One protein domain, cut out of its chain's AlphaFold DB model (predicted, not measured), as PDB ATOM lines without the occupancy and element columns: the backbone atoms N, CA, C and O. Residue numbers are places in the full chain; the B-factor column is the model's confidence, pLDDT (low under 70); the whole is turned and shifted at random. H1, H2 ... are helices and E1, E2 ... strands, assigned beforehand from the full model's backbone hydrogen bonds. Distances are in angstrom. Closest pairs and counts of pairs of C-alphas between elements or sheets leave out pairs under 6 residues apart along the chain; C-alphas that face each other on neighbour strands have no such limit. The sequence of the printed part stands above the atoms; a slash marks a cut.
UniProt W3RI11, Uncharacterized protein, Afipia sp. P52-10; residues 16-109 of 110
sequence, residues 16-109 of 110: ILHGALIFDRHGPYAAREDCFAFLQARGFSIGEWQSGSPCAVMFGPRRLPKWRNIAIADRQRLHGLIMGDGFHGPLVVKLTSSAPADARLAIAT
ATOM      1  N   ILE A  16     307.663 281.281 227.284       74.19
ATOM      2  CA  ILE A  16     307.126 282.215 226.291       74.19
ATOM      3  C   ILE A  16     308.131 282.312 225.145       74.19
ATOM      4  O   ILE A  16     309.292 282.664 225.338       74.19
ATOM      5  N   LEU A  17     307.682 281.976 223.944       73.12
ATOM      6  CA  LEU A  17     308.358 282.252 222.683       73.12
ATOM      7  C   LEU A  17     307.559 283.344 221.965       73.12
ATOM      8  O   LEU A  17     306.376 283.516 222.244       73.12
ATOM      9  N   HIS A  18     308.174 284.096 221.054       65.62
ATOM     10  CA  HIS A  18     307.508 285.188 220.329       65.62
ATOM     11  C   HIS A  18     306.208 284.698 219.651       65.62
ATOM     12  O   HIS A  18     306.245 284.090 218.585       65.62
ATOM     13  N   GLY A  19     305.056 284.930 220.295       72.50
ATOM     14  CA  GLY A  19     303.745 284.463 219.835       72.50
ATOM     15  C   GLY A  19     303.367 283.018 220.199       72.50
ATOM     16  O   GLY A  19     302.351 282.537 219.706       72.50
ATOM     17  N   ALA A  20     304.118 282.318 221.055       84.19
ATOM     18  CA  ALA A  20     303.738 280.997 221.554       84.19
ATOM     19  C   ALA A  20     303.985 280.829 223.062       84.19
ATOM     20  O   ALA A  20     305.024 281.221 223.581       84.19
ATOM     21  N   LEU A  21     303.042 280.204 223.760       88.06
ATOM     22  CA  LEU A  21     303.101 279.903 225.187       88.06
ATOM     23  C   LEU A  21     303.156 278.392 225.374       88.06
ATOM     24  O   LEU A  21     302.400 277.668 224.728       88.06
ATOM     25  N   ILE A  22     304.024 277.917 226.255       88.88
ATOM     26  CA  ILE A  22     304.171 276.495 226.564       88.88
ATOM     27  C   ILE A  22     303.783 276.280 228.020       88.88
ATOM     28  O   ILE A  22     304.308 276.957 228.898       88.88
ATOM     29  N   PHE A  23     302.884 275.329 228.252       87.88
ATOM     30  CA  PHE A  23     302.466 274.855 229.567       87.88
ATOM     31  C   PHE A  23     302.879 273.390 229.690       87.88
ATOM     32  O   PHE A  23     302.348 272.535 228.984       87.88
ATOM     33  N   ASP A  24     303.842 273.098 230.556       86.50
ATOM     34  CA  ASP A  24     304.423 271.759 230.728       86.50
ATOM     35  C   ASP A  24     304.095 271.120 232.084       86.50
ATOM     36  O   ASP A  24     304.681 270.101 232.443       86.50
ATOM     37  N   ARG A  25     303.127 271.680 232.826       82.31
ATOM     38  CA  ARG A  25     302.708 271.129 234.115       82.31
ATOM     39  C   ARG A  25     302.285 269.665 233.955       82.31
ATOM     40  O   ARG A  25     301.320 269.353 233.255       82.31
ATOM     41  N   HIS A  26     303.003 268.788 234.648       76.44
ATOM     42  CA  HIS A  26     302.744 267.356 234.660       76.44
ATOM     43  C   HIS A  26     301.529 267.007 235.526       76.44
ATOM     44  O   HIS A  26     301.319 267.584 236.592       76.44
ATOM     45  N   GLY A  27     300.749 266.031 235.064       79.88
ATOM     46  CA  GLY A  27     299.534 265.553 235.720       79.88
ATOM     47  C   GLY A  27     298.345 265.539 234.758       79.88
ATOM     48  O   GLY A  27     298.336 266.311 233.795       79.88
ATOM     49  N   PRO A  28     297.347 264.668 234.993       82.38
ATOM     50  CA  PRO A  28     296.174 264.574 234.134       82.38
ATOM     51  C   PRO A  28     295.472 265.931 234.076       82.38
ATOM     52  O   PRO A  28     295.058 266.465 235.100       82.38
ATOM     53  N   TYR A  29     295.378 266.498 232.874       82.81
ATOM     54  CA  TYR A  29     294.744 267.792 232.585       82.81
ATOM     55  C   TYR A  29     295.401 269.028 233.225       82.81
ATOM     56  O   TYR A  29     294.970 270.144 232.942       82.81
ATOM     57  N   ALA A  30     296.480 268.877 233.993       86.06
ATOM     58  CA  ALA A  30     297.072 269.960 234.778       86.06
ATOM     59  C   ALA A  30     297.536 271.141 233.902       86.06
ATOM     60  O   ALA A  30     297.172 272.292 234.135       86.06
ATOM     61  N   ALA A  31     298.269 270.861 232.819       87.00
ATOM     62  CA  ALA A  31     298.671 271.890 231.860       87.00
ATOM     63  C   ALA A  31     297.479 272.507 231.097       87.00
ATOM     64  O   ALA A  31     297.559 273.652 230.643       87.00
ATOM     65  N   ARG A  32     296.365 271.773 230.942       88.38
ATOM     66  CA  ARG A  32     295.154 272.271 230.268       88.38
ATOM     67  C   ARG A  32     294.425 273.268 231.149       88.38
ATOM     68  O   ARG A  32     294.042 274.322 230.652       88.38
ATOM     69  N   GLU A  33     294.243 272.934 232.419       88.38
ATOM     70  CA  GLU A  33     293.603 273.807 233.399       88.38
ATOM     71  C   GLU A  33     294.375 275.119 233.543       88.38
ATOM     72  O   GLU A  33     293.782 276.186 233.387       88.38
ATOM     73  N   ASP A  34     295.702 275.048 233.690       87.38
ATOM     74  CA  ASP A  34     296.574 276.226 233.735       87.38
ATOM     75  C   ASP A  34     296.435 277.103 232.489       87.38
ATOM     76  O   ASP A  34     296.235 278.316 232.578       87.38
ATOM     77  N   CYS A  35     296.517 276.482 231.310       88.75
ATOM     78  CA  CYS A  35     296.387 277.169 230.032       88.75
ATOM     79  C   CYS A  35     295.024 277.864 229.902       88.75
ATOM     80  O   CYS A  35     294.942 279.034 229.514       88.75
ATOM     81  N   PHE A  36     293.945 277.166 230.257       89.38
ATOM     82  CA  PHE A  36     292.586 277.681 230.131       89.38
ATOM     83  C   PHE A  36     292.346 278.826 231.108       89.38
ATOM     84  O   PHE A  36     291.830 279.867 230.702       89.38
ATOM     85  N   ALA A  37     292.770 278.670 232.361       88.81
ATOM     86  CA  ALA A  37     292.680 279.712 233.370       88.81
ATOM     87  C   ALA A  37     293.499 280.954 232.976       88.81
ATOM     88  O   ALA A  37     292.994 282.074 233.067       88.81
ATOM     89  N   PHE A  38     294.723 280.780 232.458       87.62
ATOM     90  CA  PHE A  38     295.570 281.889 232.002       87.62
ATOM     91  C   PHE A  38     294.921 282.702 230.876       87.62
ATOM     92  O   PHE A  38     294.955 283.936 230.910       87.62
ATOM     93  N   LEU A  39     294.345 282.014 229.886       88.19
ATOM     94  CA  LEU A  39     293.693 282.622 228.728       88.19
ATOM     95  C   LEU A  39     292.360 283.288 229.111       88.19
ATOM     96  O   LEU A  39     292.122 284.436 228.738       88.19
ATOM     97  N   GLN A  40     291.515 282.621 229.898       87.56
ATOM     98  CA  GLN A  40     290.227 283.177 230.329       87.56
ATOM     99  C   GLN A  40     290.403 284.417 231.210       87.56
ATOM    100  O   GLN A  40     289.732 285.423 230.981       87.56
ATOM    101  N   ALA A  41     291.370 284.406 232.136       86.31
ATOM    102  CA  ALA A  41     291.704 285.567 232.966       86.31
ATOM    103  C   ALA A  41     292.156 286.794 232.148       86.31
ATOM    104  O   ALA A  41     292.155 287.914 232.652       86.31
ATOM    105  N   ARG A  42     292.542 286.589 230.884       85.94
ATOM    106  CA  ARG A  42     292.989 287.620 229.937       85.94
ATOM    107  C   ARG A  42     291.946 287.956 228.872       85.94
ATOM    108  O   ARG A  42     292.258 288.665 227.922       85.94
ATOM    109  N   GLY A  43     290.720 287.451 229.009       87.06
ATOM    110  CA  GLY A  43     289.621 287.750 228.090       87.06
ATOM    111  C   GLY A  43     289.663 286.967 226.778       87.06
ATOM    112  O   GLY A  43     289.027 287.366 225.800       87.06
ATOM    113  N   PHE A  44     290.398 285.854 226.722       88.75
ATOM    114  CA  PHE A  44     290.334 284.945 225.584       88.75
ATOM    115  C   PHE A  44     289.179 283.960 225.738       88.75
ATOM    116  O   PHE A  44     289.011 283.315 226.771       88.75
ATOM    117  N   SER A  45     288.435 283.786 224.654       89.94
ATOM    118  CA  SER A  45     287.509 282.680 224.481       89.94
ATOM    119  C   SER A  45     288.217 281.480 223.872       89.94
ATOM    120  O   SER A  45     289.021 281.609 222.943       89.94
ATOM    121  N   ILE A  46     287.884 280.303 224.386       90.81
ATOM    122  CA  ILE A  46     288.483 279.029 223.998       90.81
ATOM    123  C   ILE A  46     287.376 278.144 223.430       90.81
ATOM    124  O   ILE A  46     286.268 278.098 223.966       90.81
ATOM    125  N   GLY A  47     287.663 277.474 222.319       88.00
ATOM    126  CA  GLY A  47     286.763 276.498 221.721       88.00
ATOM    127  C   GLY A  47     286.610 275.241 222.565       88.00
ATOM    128  O   GLY A  47     287.312 275.003 223.548       88.00
ATOM    129  N   GLU A  48     285.675 274.394 222.160       86.19
ATOM    130  CA  GLU A  48     285.515 273.098 222.805       86.19
ATOM    131  C   GLU A  48     286.709 272.187 222.469       86.19
ATOM    132  O   GLU A  48     287.147 272.101 221.316       86.19
ATOM    133  N   TRP A  49     287.254 271.525 223.493       84.44
ATOM    134  CA  TRP A  49     288.418 270.650 223.352       84.44
ATOM    135  C   TRP A  49     288.077 269.387 222.556       84.44
ATOM    136  O   TRP A  49     287.000 268.805 222.710       84.44
ATOM    137  N   GLN A  50     289.022 268.929 221.739       82.00
ATOM    138  CA  GLN A  50     288.926 267.684 220.989       82.00
ATOM    139  C   GLN A  50     290.296 267.004 220.990       82.00
ATOM    140  O   GLN A  50     291.277 267.600 220.553       82.00
ATOM    141  N   SER A  51     290.364 265.754 221.453       77.94
ATOM    142  CA  SER A  51     291.610 264.982 221.407       77.94
ATOM    143  C   SER A  51     292.096 264.816 219.960       77.94
ATOM    144  O   SER A  51     291.293 264.629 219.041       77.94
ATOM    145  N   GLY A  52     293.410 264.945 219.755       78.38
ATOM    146  CA  GLY A  52     294.049 264.825 218.442       78.38
ATOM    147  C   GLY A  52     293.800 265.997 217.484       78.38
ATOM    148  O   GLY A  52     294.175 265.918 216.318       78.38
ATOM    149  N   SER A  53     293.162 267.084 217.927       83.69
ATOM    150  CA  SER A  53     292.948 268.285 217.111       83.69
ATOM    151  C   SER A  53     293.314 269.558 217.877       83.69
ATOM    152  O   SER A  53     293.163 269.601 219.097       83.69
ATOM    153  N   PRO A  54     293.760 270.621 217.183       86.94
ATOM    154  CA  PRO A  54     293.943 271.923 217.810       86.94
ATOM    155  C   PRO A  54     292.633 272.449 218.399       86.94
ATOM    156  O   PRO A  54     291.559 272.206 217.856       86.94
ATOM    157  N   CYS A  55     292.714 273.229 219.470       90.50
ATOM    158  CA  CYS A  55     291.592 273.987 220.000       90.50
ATOM    159  C   CYS A  55     291.686 275.445 219.536       90.50
ATOM    160  O   CYS A  55     292.755 276.051 219.590       90.50
ATOM    161  N   ALA A  56     290.579 276.012 219.065       90.44
ATOM    162  CA  ALA A  56     290.541 277.395 218.604       90.44
ATOM    163  C   ALA A  56     290.587 278.382 219.779       90.44
ATOM    164  O   ALA A  56     289.931 278.165 220.796       90.44
ATOM    165  N   VAL A  57     291.313 279.490 219.617       90.25
ATOM    166  CA  VAL A  57     291.386 280.584 220.594       90.25
ATOM    167  C   VAL A  57     291.075 281.902 219.908       90.25
ATOM    168  O   VAL A  57     291.568 282.193 218.814       90.25
ATOM    169  N   MET A  58     290.273 282.727 220.572       90.06
ATOM    170  CA  MET A  58     289.954 284.053 220.078       90.06
ATOM    171  C   MET A  58     289.831 285.059 221.210       90.06
ATOM    172  O   MET A  58     289.145 284.826 222.194       90.06
ATOM    173  N   PHE A  59     290.512 286.190 221.064       87.44
ATOM    174  CA  PHE A  59     290.386 287.311 221.992       87.44
ATOM    175  C   PHE A  59     288.985 287.945 221.939       87.44
ATOM    176  O   PHE A  59     288.466 288.196 220.846       87.44
ATOM    177  N   GLY A  60     288.399 288.206 223.109       85.62
ATOM    178  CA  GLY A  60     287.049 288.744 223.284       85.62
ATOM    179  C   GLY A  60     285.980 287.670 223.548       85.62
ATOM    180  O   GLY A  60     286.242 286.479 223.365       85.62
ATOM    181  N   PRO A  61     284.763 288.066 223.970       80.94
ATOM    182  CA  PRO A  61     283.686 287.152 224.358       80.94
ATOM    183  C   PRO A  61     283.014 286.539 223.123       80.94
ATOM    184  O   PRO A  61     282.136 287.142 222.507       80.94
ATOM    185  N   ARG A  62     283.439 285.338 222.726       83.69
ATOM    186  CA  ARG A  62     282.937 284.638 221.536       83.69
ATOM    187  C   ARG A  62     282.738 283.161 221.828       83.69
ATOM    188  O   ARG A  62     283.595 282.510 222.411       83.69
ATOM    189  N   ARG A  63     281.638 282.590 221.342       83.81
ATOM    190  CA  ARG A  63     281.435 281.142 221.402       83.81
ATOM    191  C   ARG A  63     282.111 280.483 220.203       83.81
ATOM    192  O   ARG A  63     281.689 280.691 219.069       83.81
ATOM    193  N   LEU A  64     283.158 279.703 220.457       86.12
ATOM    194  CA  LEU A  64     283.913 278.999 219.420       86.12
ATOM    195  C   LEU A  64     283.457 277.531 219.342       86.12
ATOM    196  O   LEU A  64     283.444 276.847 220.369       86.12
ATOM    197  N   PRO A  65     283.075 277.021 218.157       86.12
ATOM    198  CA  PRO A  65     282.717 275.615 217.997       86.12
ATOM    199  C   PRO A  65     283.965 274.713 218.018       86.12
ATOM    200  O   PRO A  65     285.101 275.191 217.984       86.12
ATOM    201  N   LYS A  66     283.762 273.386 218.046       86.00
ATOM    202  CA  LYS A  66     284.849 272.400 217.878       86.00
ATOM    203  C   LYS A  66     285.630 272.670 216.598       86.00
ATOM    204  O   LYS A  66     285.033 272.976 215.570       86.00
ATOM    205  N   TRP A  67     286.937 272.432 216.626       86.19
ATOM    206  CA  TRP A  67     287.835 272.626 215.482       86.19
ATOM    207  C   TRP A  67     287.349 271.993 214.174       86.19
ATOM    208  O   TRP A  67     287.388 272.624 213.115       86.19
ATOM    209  N   ARG A  68     286.830 270.762 214.244       85.62
ATOM    210  CA  ARG A  68     286.263 270.051 213.086       85.62
ATOM    211  C   ARG A  68     285.053 270.746 212.446       85.62
ATOM    212  O   ARG A  68     284.774 270.497 211.284       85.62
ATOM    213  N   ASN A  69     284.357 271.604 213.192       87.12
ATOM    214  CA  ASN A  69     283.199 272.363 212.718       87.12
ATOM    215  C   ASN A  69     283.579 273.773 212.233       87.12
ATOM    216  O   ASN A  69     282.714 274.497 211.753       87.12
ATOM    217  N   ILE A  70     284.845 274.187 212.375       84.88
ATOM    218  CA  ILE A  70     285.324 275.485 211.889       84.88
ATOM    219  C   ILE A  70     285.766 275.321 210.436       84.88
ATOM    220  O   ILE A  70     286.701 274.559 210.152       84.88
ATOM    221  N   ALA A  71     285.121 276.063 209.535       85.62
ATOM    222  CA  ALA A  71     285.494 276.120 208.129       85.62
ATOM    223  C   ALA A  71     286.933 276.629 207.961       85.62
ATOM    224  O   ALA A  71     287.415 277.453 208.737       85.62
ATOM    225  N   ILE A  72     287.628 276.171 206.918       84.50
ATOM    226  CA  ILE A  72     289.036 276.530 206.679       84.50
ATOM    227  C   ILE A  72     289.221 278.053 206.578       84.50
ATOM    228  O   ILE A  72     290.176 278.587 207.139       84.50
ATOM    229  N   ALA A  73     288.280 278.755 205.939       83.12
ATOM    230  CA  ALA A  73     288.295 280.213 205.837       83.12
ATOM    231  C   ALA A  73     288.214 280.902 207.215       83.12
ATOM    232  O   ALA A  73     288.937 281.862 207.474       83.12
ATOM    233  N   ASP A  74     287.404 280.374 208.136       83.06
ATOM    234  CA  ASP A  74     287.259 280.934 209.483       83.06
ATOM    235  C   ASP A  74     288.466 280.639 210.376       83.06
ATOM    236  O   ASP A  74     288.767 281.418 211.280       83.06
ATOM    237  N   ARG A  75     289.226 279.570 210.095       83.50
ATOM    238  CA  ARG A  75     290.469 279.271 210.826       83.50
ATOM    239  C   ARG A  75     291.509 280.379 210.678       83.50
ATOM    240  O   ARG A  75     292.259 280.616 211.619       83.50
ATOM    241  N   GLN A  76     291.532 281.092 209.548       80.06
ATOM    242  CA  GLN A  76     292.432 282.238 209.354       80.06
ATOM    243  C   GLN A  76     292.046 283.462 210.198       80.06
ATOM    244  O   GLN A  76     292.883 284.327 210.465       80.06
ATOM    245  N   ARG A  77     290.786 283.524 210.645       82.06
ATOM    246  CA  ARG A  77     290.251 284.596 211.496       82.06
ATOM    247  C   ARG A  77     290.470 284.319 212.984       82.06
ATOM    248  O   ARG A  77     290.173 285.176 213.809       82.06
ATOM    249  N   LEU A  78     290.973 283.136 213.338       85.75
ATOM    250  CA  LEU A  78     291.317 282.809 214.717       85.75
ATOM    251  C   LEU A  78     292.549 283.594 215.152       85.75
ATOM    252  O   LEU A  78     293.508 283.736 214.394       85.75
ATOM    253  N   HIS A  79     292.534 284.059 216.399       86.75
ATOM    254  CA  HIS A  79     293.651 284.794 216.998       86.75
ATOM    255  C   HIS A  79     294.691 283.851 217.617       86.75
ATOM    256  O   HIS A  79     295.815 284.257 217.892       86.75
ATOM    257  N   GLY A  80     294.342 282.582 217.828       88.50
ATOM    258  CA  GLY A  80     295.280 281.581 218.305       88.50
ATOM    259  C   GLY A  80     294.741 280.159 218.261       88.50
ATOM    260  O   GLY A  80     293.584 279.909 217.919       88.50
ATOM    261  N   LEU A  81     295.619 279.226 218.608       91.44
ATOM    262  CA  LEU A  81     295.401 277.788 218.593       91.44
ATOM    263  C   LEU A  81     296.080 277.168 219.812       91.44
ATOM    264  O   LEU A  81     297.233 277.481 220.089       91.44
ATOM    265  N   ILE A  82     295.406 276.256 220.502       91.12
ATOM    266  CA  ILE A  82     296.019 275.399 221.521       91.12
ATOM    267  C   ILE A  82     296.277 274.041 220.883       91.12
ATOM    268  O   ILE A  82     295.392 273.471 220.253       91.12
ATOM    269  N   MET A  83     297.482 273.521 221.041       89.81
ATOM    270  CA  MET A  83     297.902 272.226 220.523       89.81
ATOM    271  C   MET A  83     298.476 271.377 221.651       89.81
ATOM    272  O   MET A  83     299.042 271.906 222.607       89.81
ATOM    273  N   GLY A  84     298.354 270.063 221.510       86.50
ATOM    274  CA  GLY A  84     298.803 269.078 222.489       86.50
ATOM    275  C   GLY A  84     297.727 268.027 222.740       86.50
ATOM    276  O   GLY A  84     296.601 268.151 222.265       86.50
ATOM    277  N   ASP A  85     298.084 266.992 223.493       80.00
ATOM    278  CA  ASP A  85     297.167 265.908 223.875       80.00
ATOM    279  C   ASP A  85     296.125 266.373 224.913       80.00
ATOM    280  O   ASP A  85     294.970 265.950 224.924       80.00
ATOM    281  N   GLY A  86     296.509 267.334 225.760       72.19
ATOM    282  CA  GLY A  86     295.639 267.909 226.787       72.19
ATOM    283  C   GLY A  86     295.465 267.043 228.033       72.19
ATOM    284  O   GLY A  86     294.887 267.532 229.001       72.19
ATOM    285  N   PHE A  87     295.974 265.806 228.029       78.62
ATOM    286  CA  PHE A  87     295.965 264.909 229.184       78.62
ATOM    287  C   PHE A  87     297.315 264.894 229.912       78.62
ATOM    288  O   PHE A  87     297.342 265.194 231.096       78.62
ATOM    289  N   HIS A  88     298.432 264.618 229.225       76.75
ATOM    290  CA  HIS A  88     299.757 264.507 229.870       76.75
ATOM    291  C   HIS A  88     300.633 265.773 229.787       76.75
ATOM    292  O   HIS A  88     301.638 265.872 230.490       76.75
ATOM    293  N   GLY A  89     300.260 266.738 228.937       70.12
ATOM    294  CA  GLY A  89     301.129 267.863 228.568       70.12
ATOM    295  C   GLY A  89     302.325 267.430 227.693       70.12
ATOM    296  O   GLY A  89     302.502 266.239 227.436       70.12
ATOM    297  N   PRO A  90     303.139 268.373 227.189       83.56
ATOM    298  CA  PRO A  90     302.956 269.820 227.259       83.56
ATOM    299  C   PRO A  90     301.868 270.321 226.296       83.56
ATOM    300  O   PRO A  90     301.588 269.725 225.254       83.56
ATOM    301  N   LEU A  91     301.257 271.448 226.646       88.75
ATOM    302  CA  LEU A  91     300.342 272.200 225.793       88.75
ATOM    303  C   LEU A  91     301.036 273.431 225.235       88.75
ATOM    304  O   LEU A  91     301.739 274.146 225.945       88.75
ATOM    305  N   VAL A  92     300.796 273.700 223.957       89.94
ATOM    306  CA  VAL A  92     301.362 274.844 223.251       89.94
ATOM    307  C   VAL A  92     300.229 275.721 222.750       89.94
ATOM    308  O   VAL A  92     299.442 275.301 221.905       89.94
ATOM    309  N   VAL A  93     300.164 276.956 223.229       90.12
ATOM    310  CA  VAL A  93     299.292 277.993 222.677       90.12
ATOM    311  C   VAL A  93     300.088 278.766 221.642       90.12
ATOM    312  O   VAL A  93     301.097 279.366 221.981       90.12
ATOM    313  N   LYS A  94     299.657 278.781 220.386       88.88
ATOM    314  CA  LYS A  94     300.220 279.638 219.339       88.88
ATOM    315  C   LYS A  94     299.234 280.745 219.019       88.88
ATOM    316  O   LYS A  94     298.105 280.457 218.634       88.88
ATOM    317  N   LEU A  95     299.655 281.995 219.143       85.81
ATOM    318  CA  LEU A  95     298.921 283.123 218.585       85.81
ATOM    319  C   LEU A  95     299.235 283.243 217.092       85.81
ATOM    320  O   LEU A  95     300.366 283.024 216.659       85.81
ATOM    321  N   THR A  96     298.223 283.571 216.300       82.81
ATOM    322  CA  THR A  96     298.386 283.839 214.869       82.81
ATOM    323  C   THR A  96     298.799 285.297 214.651       82.81
ATOM    324  O   THR A  96     298.654 286.143 215.535       82.81
ATOM    325  N   SER A  97     299.289 285.632 213.456       75.44
ATOM    326  CA  SER A  97     299.567 287.025 213.068       75.44
ATOM    327  C   SER A  97     298.309 287.901 213.037       75.44
ATOM    328  O   SER A  97     298.410 289.115 213.206       75.44
ATOM    329  N   SER A  98     297.132 287.288 212.883       75.12
ATOM    330  CA  SER A  98     295.822 287.940 212.969       75.12
ATOM    331  C   SER A  98     295.445 288.347 214.398       75.12
ATOM    332  O   SER A  98     294.425 289.007 214.590       75.12
ATOM    333  N   ALA A  99     296.219 287.950 215.416       76.06
ATOM    334  CA  ALA A  99     295.945 288.319 216.795       76.06
ATOM    335  C   ALA A  99     296.071 289.844 217.002       76.06
ATOM    336  O   ALA A  99     297.118 290.431 216.686       76.06
ATOM    337  N   PRO A 100     295.044 290.498 217.582       78.81
ATOM    338  CA  PRO A 100     295.099 291.927 217.862       78.81
ATOM    339  C   PRO A 100     296.270 292.265 218.796       78.81
ATOM    340  O   PRO A 100     296.755 291.417 219.550       78.81
ATOM    341  N   ALA A 101     296.750 293.510 218.731       78.06
ATOM    342  CA  ALA A 101     297.838 293.980 219.593       78.06
ATOM    343  C   ALA A 101     297.498 293.780 221.080       78.06
ATOM    344  O   ALA A 101     298.351 293.320 221.832       78.06
ATOM    345  N   ASP A 102     296.233 293.975 221.457       78.81
ATOM    346  CA  ASP A 102     295.731 293.746 222.816       78.81
ATOM    347  C   ASP A 102     295.880 292.290 223.262       78.81
ATOM    348  O   ASP A 102     296.288 292.029 224.386       78.81
ATOM    349  N   ALA A 103     295.628 291.326 222.371       79.06
ATOM    350  CA  ALA A 103     295.832 289.911 222.670       79.06
ATOM    351  C   ALA A 103     297.318 289.603 222.908       79.06
ATOM    352  O   ALA A 103     297.667 288.855 223.821       79.06
ATOM    353  N   ARG A 104     298.201 290.203 222.103       77.69
ATOM    354  CA  ARG A 104     299.654 290.066 222.263       77.69
ATOM    355  C   ARG A 104     300.148 290.732 223.545       77.69
ATOM    356  O   ARG A 104     300.990 290.163 224.230       77.69
ATOM    357  N   LEU A 105     299.594 291.886 223.906       78.12
ATOM    358  CA  LEU A 105     299.915 292.578 225.149       78.12
ATOM    359  C   LEU A 105     299.407 291.795 226.364       78.12
ATOM    360  O   LEU A 105     300.145 291.610 227.326       78.12
ATOM    361  N   ALA A 106     298.186 291.260 226.300       76.44
ATOM    362  CA  ALA A 106     297.585 290.484 227.378       76.44
ATOM    363  C   ALA A 106     298.440 289.267 227.760       76.44
ATOM    364  O   ALA A 106     298.584 288.970 228.944       76.44
ATOM    365  N   ILE A 107     299.049 288.585 226.783       75.12
ATOM    366  CA  ILE A 107     299.969 287.473 227.068       75.12
ATOM    367  C   ILE A 107     301.374 287.932 227.494       75.12
ATOM    368  O   ILE A 107     302.067 287.166 228.157       75.12
ATOM    369  N   ALA A 108     301.792 289.146 227.118       71.06
ATOM    370  CA  ALA A 108     303.107 289.707 227.437       71.06
ATOM    371  C   ALA A 108     303.164 290.379 228.819       71.06
ATOM    372  O   ALA A 108     304.239 290.498 229.399       71.06
ATOM    373  N   THR A 109     302.019 290.816 229.348       58.09
ATOM    374  CA  THR A 109     301.932 291.492 230.649       58.09
ATOM    375  C   THR A 109     301.897 290.431 231.761       58.09
ATOM    376  O   THR A 109     300.914 289.685 231.882       58.09
TER     377      THR A 109
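This is residues 16 to 109 of the 110 residues of an uncharacterized protein of Afipia sp. P52-10 (UniProt W3RI11). What shape does the printed part have? A strongly twisted sheet of five strands is curled like part of a barrel, with H1 packed in its hollow and H3 across one end, by the last residues of E3 and E5. H2 and the long stretch before it, residues 60 to 71, lie farther out. What is it built of? The printed part has 94 residues, with E1, H1, E2, E3, H2, E4, E5 and H3 along it; the sheet's order is E1, E5, E4, E3, E2, all antiparallel. The class is mixed, with under half of the residues in named elements, and the whole is compact, with a radius of gyration of the C-alphas of 12.2 A and spans of 33 by 32 by 21 A.

Where does the first half run? E1 is residues 20 to 23, its C-alpha 20 at (303.738, 280.997, 221.554). H1 is residues 30 to 40, 15.5 A long, E2 residues 44 to 46, and E3 residues 55 to 59, 13.5 A long. What follows? H2 is residues 72 to 75, E4 residues 80 to 83, and E5 residues 91 to 95, 13.2 A long. H3, residues 101 to 108, is 10.4 A long and ends with C-alpha 108 at (303.107, 289.707, 227.437).

How do the strands pair? Edge strand E1 pairs with E5 through N 21 and O 93, 2.8 A, and the hairpin E4 and E5 through N 81 and O 94, 2.8 A. E4 pairs with E3 through N 57 and O 80, 2.9 A, and the hairpin E2 and E3 through N 45 and O 58, 2.8 A. Where are the helices? H1 is on the sheet, with 34 pairs of C-alphas within 10 A, and H3 is on it too, with 14 such pairs and a height over the sheet of 8.2 A, but lies beside the strands, over none of them. H1's closest C-alphas to E1 are those of Ala 31 and Phe 23, 5.3 A; H3's to E3 are those of Ala 103 and Phe 59, 6.1 A. H2 is not on the sheet, and is apart from H1 and H3. How are their backbones formed? In H1 and H3 every O i to N i+4 pair is within hydrogen-bond range; H2 is too short for such a pair.

How far does it reach? The two C-alphas farthest apart, those of Gly 27 and Ala 73, are 35.1 A apart. Are there cuts or long links? The printed part has no cut, and the link from E3 to H2, 12 residues, is long. Where is confidence low? Residues 18 and 109 have pLDDT under 70; the mean of the printed part is 83.4.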